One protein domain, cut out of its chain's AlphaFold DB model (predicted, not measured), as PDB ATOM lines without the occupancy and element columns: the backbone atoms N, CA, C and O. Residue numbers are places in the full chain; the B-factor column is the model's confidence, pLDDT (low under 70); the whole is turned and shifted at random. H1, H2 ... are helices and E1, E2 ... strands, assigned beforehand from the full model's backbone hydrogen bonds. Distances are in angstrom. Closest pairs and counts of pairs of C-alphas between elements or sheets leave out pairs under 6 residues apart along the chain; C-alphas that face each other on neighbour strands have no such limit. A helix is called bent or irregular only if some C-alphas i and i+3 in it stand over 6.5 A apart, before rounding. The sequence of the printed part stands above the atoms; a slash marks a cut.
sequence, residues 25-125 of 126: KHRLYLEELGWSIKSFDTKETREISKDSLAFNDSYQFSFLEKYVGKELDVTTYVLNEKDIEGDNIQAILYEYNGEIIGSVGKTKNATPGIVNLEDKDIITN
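What this domain is: This is residues 25 to 125 of the 126 residues of the protein "DUF4830 domain-containing protein" of Lysinibacillus boronitolerans JCM 21713 = 10a = NBRC 103108 (UniProt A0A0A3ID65). A strongly twisted sheet of four antiparallel strands makes the core, with H1 packed on one face, where the sheet curls round it, and H3 covering part of the opposite face. H2 lies off the sheet, and a long link with no named element leads from E4 to H4, which only grazes the sheet. The printed part has 101 residues, with four named helices and four named strands in the order H1 E1 H2 H3 E2 E3 E4 H4; the sheet's order is E1 E2 E3 E4, and the class is mixed, helices and strands. The whole is compact, with a radius of gyration of the C-alphas of 13.1 A and spans of 37 by 27 by 20 A.

Where its parts are: H1, residues 25 to 32, begins at C-alpha 25 (10.321, 0.447, -38.968). E1, residues 37 to 47, is 25.6 A long and bends by 60 degrees at residue 40. H2 is residues 50 to 54. H3, residues 59 to 67, is 15.0 A long and irregular: C-alphas 60 and 63 are 7.7 A apart. E2, residues 71 to 82, is 30.5 A long, begins at C-alpha 71 (-4.625, 13.148, -37.966) and bends by 58 degrees at residue 79. E3, residues 88 to 96, is 26.3 A long, and E4, residues 99 to 106, is 20.9 A long. H4, residues 120 to 124, ends at C-alpha 124 (26.854, 17.170, -39.428).

How they stand to each other: E2, E3 and E4 form a meander, each strand the antiparallel neighbour of the one before, in the hairpins E2 and E3, and E3 and E4. N 75 and O 93 are within hydrogen-bond range at 2.9 A, as are N 106 and O 90 at 2.8 A. E1 is an edge strand, antiparallel to E2 at 158 degrees, with N 74 and O 44 at 2.8 A. E4 is the other edge strand. H1 is on the sheet; its closest C-alphas to E1 are those of Arg 27 and Ile 37, 6.8 A apart. H3 is on the opposite face, at a height over the sheet of 8.5 A; its closest C-alphas to E4 are those of Phe 63 and Gly 102, 6.4 A apart. H2 is not on the sheet and only just touches H3, with 3 pairs of C-alphas within 8 A, the closest those of Leu 53 and Phe 61 at 7.4 A. H4 only grazes the sheet; the C-alphas of Lys 82 and Thr 124, the closest of E2 and H4, are 5.8 A apart. In H1, H2 and H4 every O i to N i+4 pair is within hydrogen-bond range; in H3 0 of 5 are, beside 4 of 6 O i to N i+3 pairs.

The domain as a whole: The C-alphas farthest apart, those of Gly 69 and Asn 125, are 37.3 A apart. The printed part has no cut. The link from E4 to H4, residues 107 to 119, is long; residues 114 to 115 pair antiparallel with residues 105 to 106 of E4. The mean pLDDT of the printed part is 91.7, and residues 54 to 58 are under 70.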
ATOM      1  N   LYS A  25      10.562  -0.256 -37.702       97.00
ATOM      2  CA  LYS A  25      10.321   0.447 -38.968       97.00
ATOM      3  C   LYS A  25      10.972   1.831 -38.971       97.00
ATOM      4  O   LYS A  25      11.525   2.243 -39.983       97.00
ATOM      5  N   HIS A  26      10.914   2.534 -37.840       97.81
ATOM      6  CA  HIS A  26      11.503   3.868 -37.698       97.81
ATOM      7  C   HIS A  26      13.025   3.787 -37.672       97.81
ATOM      8  O   HIS A  26      13.688   4.603 -38.305       97.81
ATOM      9  N   ARG A  27      13.567   2.777 -36.976       97.69
ATOM     10  CA  ARG A  27      15.003   2.493 -36.942       97.69
ATOM     11  C   ARG A  27      15.542   2.257 -38.349       97.69
ATOM     12  O   ARG A  27      16.463   2.953 -38.747       97.69
ATOM     13  N   LEU A  28      14.938   1.334 -39.098       98.06
ATOM     14  CA  LEU A  28      15.362   1.014 -40.464       98.06
ATOM     15  C   LEU A  28      15.271   2.228 -41.394       98.06
ATOM     16  O   LEU A  28      16.228   2.515 -42.099       98.06
ATOM     17  N   TYR A  29      14.168   2.978 -41.344       98.06
ATOM     18  CA  TYR A  29      14.006   4.197 -42.142       98.06
ATOM     19  C   TYR A  29      15.104   5.234 -41.854       98.06
ATOM     20  O   TYR A  29      15.686   5.793 -42.777       98.06
ATOM     21  N   LEU A  30      15.420   5.481 -40.579       98.06
ATOM     22  CA  LEU A  30      16.474   6.431 -40.213       98.06
ATOM     23  C   LEU A  30      17.875   5.916 -40.566       98.06
ATOM     24  O   LEU A  30      18.701   6.703 -41.017       98.06
ATOM     25  N   GLU A  31      18.129   4.614 -40.434       97.50
ATOM     26  CA  GLU A  31      19.399   3.999 -40.836       97.50
ATOM     27  C   GLU A  31      19.625   4.051 -42.350       97.50
ATOM     28  O   GLU A  31      20.750   4.284 -42.785       97.50
ATOM     29  N   GLU A  32      18.571   3.890 -43.156       97.50
ATOM     30  CA  GLU A  32      18.627   4.084 -44.612       97.50
ATOM     31  C   GLU A  32      19.009   5.525 -44.982       97.50
ATOM     32  O   GLU A  32      19.715   5.741 -45.966       97.50
ATOM     33  N   LEU A  33      18.608   6.497 -44.158       96.19
ATOM     34  CA  LEU A  33      19.021   7.901 -44.253       96.19
ATOM     35  C   LEU A  33      20.392   8.180 -43.602       96.19
ATOM     36  O   LEU A  33      20.853   9.318 -43.587       96.19
ATOM     37  N   GLY A  34      21.052   7.156 -43.054       96.44
ATOM     38  CA  GLY A  34      22.373   7.257 -42.439       96.44
ATOM     39  C   GLY A  34      22.384   7.719 -40.981       96.44
ATOM     40  O   GLY A  34      23.448   8.090 -40.491       96.44
ATOM     41  N   TRP A  35      21.253   7.706 -40.276       97.50
ATOM     42  CA  TRP A  35      21.133   8.159 -38.886       97.50
ATOM     43  C   TRP A  35      20.939   7.010 -37.903       97.50
ATOM     44  O   TRP A  35      20.251   6.032 -38.190       97.50
ATOM     45  N   SER A  36      21.465   7.172 -36.690       96.94
ATOM     46  CA  SER A  36      21.319   6.190 -35.616       96.94
ATOM     47  C   SER A  36      20.515   6.764 -34.452       96.94
ATOM     48  O   SER A  36      20.850   7.811 -33.899       96.94
ATOM     49  N   ILE A  37      19.483   6.047 -33.997       97.56
ATOM     50  CA  ILE A  37      18.659   6.491 -32.865       97.56
ATOM     51  C   ILE A  37      19.434   6.333 -31.551       97.56
ATOM     52  O   ILE A  37      19.912   5.250 -31.211       97.56
ATOM     53  N   LYS A  38      19.505   7.415 -30.777       96.38
ATOM     54  CA  LYS A  38      20.037   7.434 -29.412       96.38
ATOM     55  C   LYS A  38      18.962   7.103 -28.386       96.38
ATOM     56  O   LYS A  38      19.178   6.283 -27.497       96.38
ATOM     57  N   SER A  39      17.810   7.762 -28.494       96.25
ATOM     58  CA  SER A  39      16.682   7.561 -27.585       96.25
ATOM     59  C   SER A  39      15.362   8.001 -28.205       96.25
ATOM     60  O   SER A  39      15.320   8.890 -29.054       96.25
ATOM     61  N   PHE A  40      14.275   7.402 -27.732       96.25
ATOM     62  CA  PHE A  40      12.932   7.947 -27.899       96.25
ATOM     63  C   PHE A  40      12.794   9.274 -27.137       96.25
ATOM     64  O   PHE A  40      13.399   9.432 -26.075       96.25
ATOM     65  N   ASP A  41      12.017  10.205 -27.686       95.81
ATOM     66  CA  ASP A  41      11.676  11.472 -27.035       95.81
ATOM     67  C   ASP A  41      10.168  11.550 -26.774       95.81
ATOM     68  O   ASP A  41       9.725  11.490 -25.626       95.81
ATOM     69  N   THR A  42       9.361  11.611 -27.837       96.31
ATOM     70  CA  THR A  42       7.906  11.767 -27.723       96.31
ATOM     71  C   THR A  42       7.152  11.048 -28.833       96.31
ATOM     72  O   THR A  42       7.674  10.805 -29.921       96.31
ATOM     73  N   LYS A  43       5.882  10.747 -28.557       96.12
ATOM     74  CA  LYS A  43       4.893  10.339 -29.549       96.12
ATOM     75  C   LYS A  43       3.602  11.103 -29.296       96.12
ATOM     76  O   LYS A  43       3.115  11.130 -28.167       96.12
ATOM     77  N   GLU A  44       3.052  11.706 -30.338       95.50
ATOM     78  CA  GLU A  44       1.772  12.407 -30.294       95.50
ATOM     79  C   GLU A  44       0.960  12.127 -31.556       95.50
ATOM     80  O   GLU A  44       1.520  11.839 -32.609       95.50
ATOM     81  N   THR A  45      -0.360  12.240 -31.460       96.00
ATOM     82  CA  THR A  45      -1.236  12.291 -32.632       96.00
ATOM     83  C   THR A  45      -1.709  13.730 -32.787       96.00
ATOM     84  O   THR A  45      -2.146  14.344 -31.809       96.00
ATOM     85  N   ARG A  46      -1.617  14.293 -33.993       93.19
ATOM     86  CA  ARG A  46      -2.047  15.674 -34.254       93.19
ATOM     87  C   ARG A  46      -2.690  15.838 -35.619       93.19
ATOM     88  O   ARG A  46      -2.255  15.235 -36.598       93.19
ATOM     89  N   GLU A  47      -3.684  16.716 -35.695       93.75
ATOM     90  CA  GLU A  47      -4.244  17.155 -36.971       93.75
ATOM     91  C   GLU A  47      -3.292  18.140 -37.663       93.75
ATOM     92  O   GLU A  47      -2.784  19.084 -37.046       93.75
ATOM     93  N   ILE A  48      -3.066  17.939 -38.960       91.25
ATOM     94  CA  ILE A  48      -2.348  18.897 -39.800       91.25
ATOM     95  C   ILE A  48      -3.328  19.949 -40.303       91.25
ATOM     96  O   ILE A  48      -4.146  19.695 -41.186       91.25
ATOM     97  N   SER A  49      -3.234  21.159 -39.765       88.50
ATOM     98  CA  SER A  49      -4.033  22.296 -40.221       88.50
ATOM     99  C   SER A  49      -3.287  23.106 -41.283       88.50
ATOM    100  O   SER A  49      -2.056  23.089 -41.350       88.50
ATOM    101  N   LYS A  50      -4.014  23.886 -42.092       84.00
ATOM    102  CA  LYS A  50      -3.383  24.844 -43.021       84.00
ATOM    103  C   LYS A  50      -2.483  25.838 -42.288       84.00
ATOM    104  O   LYS A  50      -1.397  26.137 -42.769       84.00
ATOM    105  N   ASP A  51      -2.906  26.280 -41.108       80.75
ATOM    106  CA  ASP A  51      -2.121  27.194 -40.280       80.75
ATOM    107  C   ASP A  51      -0.804  26.541 -39.849       80.75
ATOM    108  O   ASP A  51       0.241  27.179 -39.908       80.75
ATOM    109  N   SER A  52      -0.817  25.244 -39.505       75.19
ATOM    110  CA  SER A  52       0.403  24.511 -39.141       75.19
ATOM    111  C   SER A  52       1.428  24.429 -40.277       75.19
ATOM    112  O   SER A  52       2.623  24.359 -40.001       75.19
ATOM    113  N   LEU A  53       0.980  24.497 -41.536       76.19
ATOM    114  CA  LEU A  53       1.852  24.543 -42.711       76.19
ATOM    115  C   LEU A  53       2.289  25.970 -43.052       76.19
ATOM    116  O   LEU A  53       3.433  26.172 -43.430       76.19
ATOM    117  N   ALA A  54       1.428  26.970 -42.852       67.50
ATOM    118  CA  ALA A  54       1.746  28.372 -43.138       67.50
ATOM    119  C   ALA A  54       2.889  28.932 -42.266       67.50
ATOM    120  O   ALA A  54       3.603  29.836 -42.688       67.50
ATOM    121  N   PHE A  55       3.088  28.391 -41.058       61.78
ATOM    122  CA  PHE A  55       4.257  28.704 -40.220       61.78
ATOM    123  C   PHE A  55       5.538  27.970 -40.647       61.78
ATOM    124  O   PHE A  55       6.627  28.326 -40.204       61.78
ATOM    125  N   ASN A  56       5.404  26.957 -41.499       64.12
ATOM    126  CA  ASN A  56       6.444  26.032 -41.924       64.12
ATOM    127  C   ASN A  56       6.595  26.087 -43.451       64.12
ATOM    128  O   ASN A  56       6.579  25.057 -44.117       64.12
ATOM    129  N   ASP A  57       6.756  27.296 -44.001       56.50
ATOM    130  CA  ASP A  57       6.881  27.584 -45.446       56.50
ATOM    131  C   ASP A  57       8.196  27.044 -46.064       56.50
ATOM    132  O   ASP A  57       8.689  27.514 -47.090       56.50
ATOM    133  N   SER A  58       8.822  26.071 -45.401       64.75
ATOM    134  CA  SER A  58      10.028  25.410 -45.856       64.75
ATOM    135  C   SER A  58       9.670  24.144 -46.630       64.75
ATOM    136  O   SER A  58       8.789  23.369 -46.250       64.75
ATOM    137  N   TYR A  59      10.389  23.900 -47.729       70.19
ATOM    138  CA  TYR A  59      10.173  22.723 -48.578       70.19
ATOM    139  C   TYR A  59      10.254  21.397 -47.796       70.19
ATOM    140  O   TYR A  59       9.695  20.395 -48.246       70.19
ATOM    141  N   GLN A  60      10.906  21.401 -46.623       80.69
ATOM    142  CA  GLN A  60      11.043  20.250 -45.729       80.69
ATOM    143  C   GLN A  60       9.687  19.696 -45.277       80.69
ATOM    144  O   GLN A  60       9.611  18.514 -44.980       80.69
ATOM    145  N   PHE A  61       8.616  20.497 -45.271       84.75
ATOM    146  CA  PHE A  61       7.275  20.052 -44.870       84.75
ATOM    147  C   PHE A  61       6.296  19.861 -46.033       84.75
ATOM    148  O   PHE A  61       5.131  19.539 -45.801       84.75
ATOM    149  N   SER A  62       6.740  20.007 -47.285       87.44
ATOM    150  CA  SER A  62       5.864  19.910 -48.468       87.44
ATOM    151  C   SER A  62       5.086  18.586 -48.554       87.44
ATOM    152  O   SER A  62       3.966  18.544 -49.064       87.44
ATOM    153  N   PHE A  63       5.621  17.495 -47.990       90.38
ATOM    154  CA  PHE A  63       4.930  16.205 -47.933       90.38
ATOM    155  C   PHE A  63       3.633  16.245 -47.105       90.38
ATOM    156  O   PHE A  63       2.724  15.457 -47.373       90.38
ATOM    157  N   LEU A  64       3.503  17.173 -46.149       92.19
ATOM    158  CA  LEU A  64       2.326  17.313 -45.288       92.19
ATOM    159  C   LEU A  64       1.126  17.966 -45.988       92.19
ATOM    160  O   LEU A  64      -0.003  17.803 -45.523       92.19
ATOM    161  N   GLU A  65       1.319  18.658 -47.114       90.88
ATOM    162  CA  GLU A  65       0.240  19.372 -47.820       90.88
ATOM    163  C   GLU A  65      -0.927  18.453 -48.207       90.88
ATOM    164  O   GLU A  65      -2.097  18.836 -48.135       90.88
ATOM    165  N   LYS A  66      -0.622  17.202 -48.570       92.38
ATOM    166  CA  LYS A  66      -1.621  16.189 -48.949       92.38
ATOM    167  C   LYS A  66      -2.420  15.650 -47.758       92.38
ATOM    168  O   LYS A  66      -3.425  14.971 -47.963       92.38
ATOM    169  N   TYR A  67      -1.989  15.956 -46.536       94.69
ATOM    170  CA  TYR A  67      -2.551  15.448 -45.287       94.69
ATOM    171  C   TYR A  67      -3.245  16.537 -44.464       94.69
ATOM    172  O   TYR A  67      -3.605  16.307 -43.313       94.69
ATOM    173  N   VAL A  68      -3.499  17.710 -45.049       93.31
ATOM    174  CA  VAL A  68      -4.299  18.758 -44.400       93.31
ATOM    175  C   VAL A  68      -5.686  18.225 -44.016       93.31
ATOM    176  O   VAL A  68      -6.401  17.648 -44.840       93.31
ATOM    177  N   GLY A  69      -6.073  18.440 -42.758       93.94
ATOM    178  CA  GLY A  69      -7.306  17.937 -42.150       93.94
ATOM    179  C   GLY A  69      -7.259  16.448 -41.786       93.94
ATOM    180  O   GLY A  69      -8.309  15.842 -41.573       93.94
ATOM    181  N   LYS A  70      -6.071  15.828 -41.782       96.00
ATOM    182  CA  LYS A  70      -5.848  14.455 -41.311       96.00
ATOM    183  C   LYS A  70      -5.108  14.466 -39.982       96.00
ATOM    184  O   LYS A  70      -4.256  15.323 -39.753       96.00
ATOM    185  N   GLU A  71      -5.413  13.479 -39.151       95.88
ATOM    186  CA  GLU A  71      -4.625  13.148 -37.966       95.88
ATOM    187  C   GLU A  71      -3.437  12.275 -38.371       95.88
ATOM    188  O   GLU A  71      -3.605  11.272 -39.069       95.88
ATOM    189  N   LEU A  72      -2.245  12.692 -37.955       96.75
ATOM    190  CA  LEU A  72      -0.993  11.974 -38.152       96.75
ATOM    191  C   LEU A  72      -0.423  11.557 -36.805       96.75
ATOM    192  O   LEU A  72      -0.497  12.324 -35.841       96.75
ATOM    193  N   ASP A  73       0.208  10.391 -36.777       97.50
ATOM    194  CA  ASP A  73       1.087  10.021 -35.678       97.50
ATOM    195  C   ASP A  73       2.456  10.659 -35.919       97.50
ATOM    196  O   ASP A  73       3.030  10.565 -37.003       97.50
ATOM    197  N   VAL A  74       2.969  11.347 -34.907       96.75
ATOM    198  CA  VAL A  74       4.247  12.047 -34.946       96.75
ATOM    199  C   VAL A  74       5.131  11.473 -33.860       96.75
ATOM    200  O   VAL A  74       4.786  11.520 -32.679       96.75
ATOM    201  N   THR A  75       6.273  10.925 -34.259       97.75
ATOM    202  CA  THR A  75       7.242  10.335 -33.333       97.75
ATOM    203  C   THR A  75       8.556  11.094 -33.407       97.75
ATOM    204  O   THR A  75       9.115  11.264 -34.487       97.75
ATOM    205  N   THR A  76       9.064  11.518 -32.251       98.00
ATOM    206  CA  THR A  76      10.341  12.223 -32.130       98.00
ATOM    207  C   THR A  76      11.393  11.317 -31.500       98.00
ATOM    208  O   THR A  76      11.158  10.687 -30.465       98.00
ATOM    209  N   TYR A  77      12.572  11.285 -32.111       98.19
ATOM    210  CA  TYR A  77      13.763  10.608 -31.608       98.19
ATOM    211  C   TYR A  77      14.911  11.594 -31.449       98.19
ATOM    212  O   TYR A  77      15.041  12.537 -32.224       98.19
ATOM    213  N   VAL A  78      15.793  11.327 -30.491       97.81
ATOM    214  CA  VAL A  78      17.120  11.945 -30.432       97.81
ATOM    215  C   VAL A  78      18.090  11.050 -31.197       97.81
ATOM    216  O   VAL A  78      18.099   9.834 -30.984       97.81
ATOM    217  N   LEU A  79      18.907  11.639 -32.066       97.69
ATOM    218  CA  LEU A  79      19.920  10.938 -32.858       97.69
ATOM    219  C   LEU A  79      21.277  10.903 -32.134       97.69
ATOM    220  O   LEU A  79      21.522  11.683 -31.207       97.69
ATOM    221  N   ASN A  80      22.141   9.954 -32.504       96.19
ATOM    222  CA  ASN A  80      23.502   9.855 -31.961       96.19
ATOM    223  C   ASN A  80      24.441  10.881 -32.597       96.19
ATOM    224  O   ASN A  80      25.337  11.400 -31.928       96.19
ATOM    225  N   GLU A  81      24.232  11.141 -33.881       95.75
ATOM    226  CA  GLU A  81      24.934  12.141 -34.658       95.75
ATOM    227  C   GLU A  81      24.598  13.551 -34.160       95.75
ATOM    228  O   GLU A  81      23.549  13.815 -33.555       95.75
ATOM    229  N   LYS A  82      25.532  14.463 -34.409       94.94
ATOM    230  CA  LYS A  82      25.475  15.834 -33.923       94.94
ATOM    231  C   LYS A  82      25.462  16.809 -35.081       94.94
ATOM    232  O   LYS A  82      26.072  16.538 -36.109       94.94
ATOM    233  N   ASP A  83      24.783  17.932 -34.893       94.62
ATOM    234  CA  ASP A  83      24.842  19.029 -35.849       94.62
ATOM    235  C   ASP A  83      26.221  19.716 -35.836       94.62
ATOM    236  O   ASP A  83      27.083  19.422 -35.000       94.62
ATOM    237  N   ILE A  84      26.420  20.661 -36.756       93.12
ATOM    238  CA  ILE A  84      27.644  21.472 -36.865       93.12
ATOM    239  C   ILE A  84      28.023  22.230 -35.577       93.12
ATOM    240  O   ILE A  84      29.181  22.614 -35.418       93.12
ATOM    241  N   GLU A  85      27.077  22.436 -34.654       93.50
ATOM    242  CA  GLU A  85      27.290  23.093 -33.359       93.50
ATOM    243  C   GLU A  85      27.586  22.078 -32.232       93.50
ATOM    244  O   GLU A  85      27.861  22.454 -31.090       93.50
ATOM    245  N   GLY A  86      27.570  20.776 -32.536       94.31
ATOM    246  CA  GLY A  86      27.860  19.690 -31.602       94.31
ATOM    247  C   GLY A  86      26.671  19.252 -30.734       94.31
ATOM    248  O   GLY A  86      26.873  18.468 -29.788       94.31
ATOM    249  N   ASP A  87      25.462  19.725 -31.044       95.38
ATOM    250  CA  ASP A  87      24.213  19.361 -30.375       95.38
ATOM    251  C   ASP A  87      23.583  18.116 -31.014       95.38
ATOM    252  O   ASP A  87      23.755  17.852 -32.199       95.38
ATOM    253  N   ASN A  88      22.834  17.324 -30.232       95.12
ATOM    254  CA  ASN A  88      22.094  16.200 -30.823       95.12
ATOM    255  C   ASN A  88      20.939  16.738 -31.674       95.12
ATOM    256  O   ASN A  88      20.248  17.678 -31.273       95.12
ATOM    257  N   ILE A  89      20.684  16.061 -32.786       96.81
ATOM    258  CA  ILE A  89      19.576  16.363 -33.690       96.81
ATOM    259  C   ILE A  89      18.339  15.577 -33.246       96.81
ATOM    260  O   ILE A  89      18.439  14.427 -32.809       96.81
ATOM    261  N   GLN A  90      17.162  16.196 -33.356       97.75
ATOM    262  CA  GLN A  90      15.887  15.498 -33.212       97.75
ATOM    263  C   GLN A  90      15.370  15.075 -34.589       97.75
ATOM    264  O   GLN A  90      15.192  15.927 -35.456       97.75
ATOM    265  N   ALA A  91      15.093  13.789 -34.788       98.06
ATOM    266  CA  ALA A  91      14.332  13.311 -35.940       98.06
ATOM    267  C   ALA A  91      12.844  13.293 -35.599       98.06
ATOM    268  O   ALA A  91      12.453  12.684 -34.605       98.06
ATOM    269  N   ILE A  92      12.025  13.929 -36.432       97.00
ATOM    270  CA  ILE A  92      10.570  13.973 -36.293       97.00
ATOM    271  C   ILE A  92       9.978  13.221 -37.482       97.00
ATOM    272  O   ILE A  92      10.071  13.679 -38.621       97.00
ATOM    273  N   LEU A  93       9.402  12.051 -37.219       97.81
ATOM    274  CA  LEU A  93       8.766  11.197 -38.219       97.81
ATOM    275  C   LEU A  93       7.259  11.421 -38.201       97.81
ATOM    276  O   LEU A  93       6.655  11.467 -37.131       97.81
ATOM    277  N   TYR A  94       6.669  11.502 -39.389       96.69
ATOM    278  CA  TYR A  94       5.231  11.626 -39.589       96.69
ATOM    279  C   TYR A  94       4.689  10.346 -40.211       96.69
ATOM    280  O   TYR A  94       5.189   9.888 -41.241       96.69
ATOM    281  N   GLU A  95       3.635   9.804 -39.613       98.00
ATOM    282  CA  GLU A  95       2.963   8.597 -40.067       98.00
ATOM    283  C   GLU A  95       1.476   8.845 -40.338       98.00
ATOM    284  O   GLU A  95       0.780   9.515 -39.573       98.00
ATOM    285  N   TYR A  96       0.966   8.245 -41.415       97.50
ATOM    286  CA  TYR A  96      -0.463   8.167 -41.707       97.50
ATOM    287  C   TYR A  96      -0.855   6.710 -41.925       97.50
ATOM    288  O   TYR A  96      -0.250   6.022 -42.744       97.50
ATOM    289  N   ASN A  97      -1.861   6.217 -41.197       95.25
ATOM    290  CA  ASN A  97      -2.288   4.810 -41.244       95.25
ATOM    291  C   ASN A  97      -1.131   3.802 -41.045       95.25
ATOM    292  O   ASN A  97      -1.118   2.736 -41.659       95.25
ATOM    293  N   GLY A  98      -0.157   4.137 -40.191       93.56
ATOM    294  CA  GLY A  98       1.017   3.301 -39.911       93.56
ATOM    295  C   GLY A  98       2.091   3.308 -41.004       93.56
ATOM    296  O   GLY A  98       3.026   2.505 -40.948       93.56
ATOM    297  N   GLU A  99       1.982   4.173 -42.016       96.94
ATOM    298  CA  GLU A  99       3.007   4.404 -43.036       96.94
ATOM    299  C   GLU A  99       3.771   5.697 -42.768       96.94
ATOM    300  O   GLU A  99       3.146   6.733 -42.574       96.94
ATOM    301  N   ILE A 100       5.111   5.646 -42.789       97.56
ATOM    302  CA  ILE A 100       5.950   6.848 -42.707       97.56
ATOM    303  C   ILE A 100       5.765   7.615 -44.015       97.56
ATOM    304  O   ILE A 100       6.071   7.094 -45.087       97.56
ATOM    305  N   ILE A 101       5.260   8.840 -43.921       96.44
ATOM    306  CA  ILE A 101       4.989   9.703 -45.079       96.44
ATOM    307  C   ILE A 101       6.080  10.753 -45.300       96.44
ATOM    308  O   ILE A 101       6.130  11.369 -46.363       96.44
ATOM    309  N   GLY A 102       6.931  10.966 -44.298       95.12
ATOM    310  CA  GLY A 102       8.038  11.907 -44.344       95.12
ATOM    311  C   GLY A 102       8.659  12.125 -42.971       95.12
ATOM    312  O   GLY A 102       8.142  11.675 -41.943       95.12
ATOM    313  N   SER A 103       9.786  12.825 -42.963       96.00
ATOM    314  CA  SER A 103      10.499  13.185 -41.746       96.00
ATOM    315  C   SER A 103      11.220  14.516 -41.906       96.00
ATOM    316  O   SER A 103      11.470  14.973 -43.020       96.00
ATOM    317  N   VAL A 104      11.544  15.137 -40.777       95.56
ATOM    318  CA  VAL A 104      12.417  16.312 -40.717       95.56
ATOM    319  C   VAL A 104      13.392  16.178 -39.557       95.56
ATOM    320  O   VAL A 104      13.104  15.514 -38.557       95.56
ATOM    321  N   GLY A 105      14.538  16.834 -39.677       95.38
ATOM    322  CA  GLY A 105      15.469  17.037 -38.581       95.38
ATOM    323  C   GLY A 105      15.217  18.386 -37.924       95.38
ATOM    324  O   GLY A 105      14.899  19.362 -38.600       95.38
ATOM    325  N   LYS A 106      15.383  18.456 -36.608       94.81
ATOM    326  CA  LYS A 106      15.370  19.700 -35.846       94.81
ATOM    327  C   LYS A 106      16.693  19.859 -35.112       94.81
ATOM    328  O   LYS A 106      17.078  19.003 -34.313       94.81
ATOM    329  N   THR A 107      17.363  20.967 -35.387       93.94
ATOM    330  CA  THR A 107      18.602  21.384 -34.733       93.94
ATOM    331  C   THR A 107      18.273  22.403 -33.647       93.94
ATOM    332  O   THR A 107      17.234  23.072 -33.672       93.94
ATOM    333  N   LYS A 108      19.125  22.484 -32.626       91.94
ATOM    334  CA  LYS A 108      18.865  23.362 -31.480       91.94
ATOM    335  C   LYS A 108      19.422  24.764 -31.704       91.94
ATOM    336  O   LYS A 108      18.704  25.738 -31.489       91.94
ATOM    337  N   ASN A 109      20.690  24.842 -32.111       90.69
ATOM    338  CA  ASN A 109      21.416  26.103 -32.284       90.69
ATOM    339  C   ASN A 109      21.883  26.327 -33.734       90.69
ATOM    340  O   ASN A 109      22.124  27.473 -34.111       90.69
ATOM    341  N   ALA A 110      21.996  25.268 -34.547       87.81
ATOM    342  CA  ALA A 110      22.393  25.392 -35.944       87.81
ATOM    343  C   ALA A 110      21.297  26.063 -36.791       87.81
ATOM    344  O   ALA A 110      20.102  25.952 -36.514       87.81
ATOM    345  N   THR A 111      21.710  26.769 -37.846       86.25
ATOM    346  CA  THR A 111      20.795  27.360 -38.831       86.25
ATOM    347  C   THR A 111      20.976  26.653 -40.176       86.25
ATOM    348  O   THR A 111      22.101  26.617 -40.672       86.25
ATOM    349  N   PRO A 112      19.895  26.142 -40.798       86.50
ATOM    350  CA  PRO A 112      18.496  26.283 -40.380       86.50
ATOM    351  C   PRO A 112      18.112  25.368 -39.202       86.50
ATOM    352  O   PRO A 112      18.674  24.293 -39.024       86.50
ATOM    353  N   GLY A 113      17.126  25.811 -38.409       89.81
ATOM    354  CA  GLY A 113      16.605  25.075 -37.245       89.81
ATOM    355  C   GLY A 113      15.819  23.804 -37.600       89.81
ATOM    356  O   GLY A 113      15.617  22.937 -36.753       89.81
ATOM    357  N   ILE A 114      15.361  23.707 -38.852       91.56
ATOM    358  CA  ILE A 114      14.711  22.535 -39.438       91.56
ATOM    359  C   ILE A 114      15.462  22.167 -40.717       91.56
ATOM    360  O   ILE A 114      15.802  23.049 -41.507       91.56
ATOM    361  N   VAL A 115      15.718  20.876 -40.909       91.94
ATOM    362  CA  VAL A 115      16.541  20.328 -41.994       91.94
ATOM    363  C   VAL A 115      15.881  19.098 -42.617       91.94
ATOM    364  O   VAL A 115      15.070  18.429 -41.973       91.94
ATOM    365  N   ASN A 116      16.225  18.786 -43.868       92.94
ATOM    366  CA  ASN A 116      15.884  17.500 -44.474       92.94
ATOM    367  C   ASN A 116      16.893  16.447 -43.994       92.94
ATOM    368  O   ASN A 116      18.092  16.638 -44.168       92.94
ATOM    369  N   LEU A 117      16.430  15.343 -43.400       94.50
ATOM    370  CA  LEU A 117      17.321  14.285 -42.907       94.50
ATOM    371  C   LEU A 117      18.094  13.576 -44.032       94.50
ATOM    372  O   LEU A 117      19.102  12.940 -43.746       94.50
ATOM    373  N   GLU A 118      17.677  13.707 -45.292       93.06
ATOM    374  CA  GLU A 118      18.451  13.228 -46.448       93.06
ATOM    375  C   GLU A 118      19.755  14.022 -46.662       93.06
ATOM    376  O   GLU A 118      20.715  13.487 -47.209       93.06
ATOM    377  N   ASP A 119      19.835  15.269 -46.182       91.62
ATOM    378  CA  ASP A 119      20.979  16.169 -46.383       91.62
ATOM    379  C   ASP A 119      22.032  16.043 -45.261       91.62
ATOM    380  O   ASP A 119      22.580  17.044 -44.788       91.62
ATOM    381  N   LYS A 120      22.303  14.812 -44.796       91.38
ATOM    382  CA  LYS A 120      23.140  14.528 -43.614       91.38
ATOM    383  C   LYS A 120      24.477  15.278 -43.612       91.38
ATOM    384  O   LYS A 120      24.782  15.946 -42.625       91.38
ATOM    385  N   ASP A 121      25.216  15.234 -44.718       89.06
ATOM    386  CA  ASP A 121      26.555  15.831 -44.839       89.06
ATOM    387  C   ASP A 121      26.555  17.343 -44.531       89.06
ATOM    388  O   ASP A 121      27.476  17.875 -43.911       89.06
ATOM    389  N   ILE A 122      25.484  18.048 -44.915       87.75
ATOM    390  CA  ILE A 122      25.331  19.493 -44.680       87.75
ATOM    391  C   ILE A 122      24.983  19.774 -43.207       87.75
ATOM    392  O   ILE A 122      25.284  20.851 -42.690       87.75
ATOM    393  N   ILE A 123      24.355  18.815 -42.521       89.38
ATOM    394  CA  ILE A 123      23.892  18.954 -41.136       89.38
ATOM    395  C   ILE A 123      25.022  18.679 -40.137       89.38
ATOM    396  O   ILE A 123      25.086  19.352 -39.108       89.38
ATOM    397  N   THR A 124      25.886  17.695 -40.409       87.50
ATOM    398  CA  THR A 124      26.854  17.170 -39.428       87.50
ATOM    399  C   THR A 124      28.309  17.576 -39.689       87.50
ATOM    400  O   THR A 124      29.138  17.395 -38.800       87.50
ATOM    401  N   ASN A 125      28.637  18.161 -40.856       70.06
ATOM    402  CA  ASN A 125      30.022  18.386 -41.318       70.06
ATOM    403  C   ASN A 125      30.889  17.098 -41.309       70.06
ATOM    404  O   ASN A 125      32.111  17.181 -41.150       70.06
TER     405      ASN A 125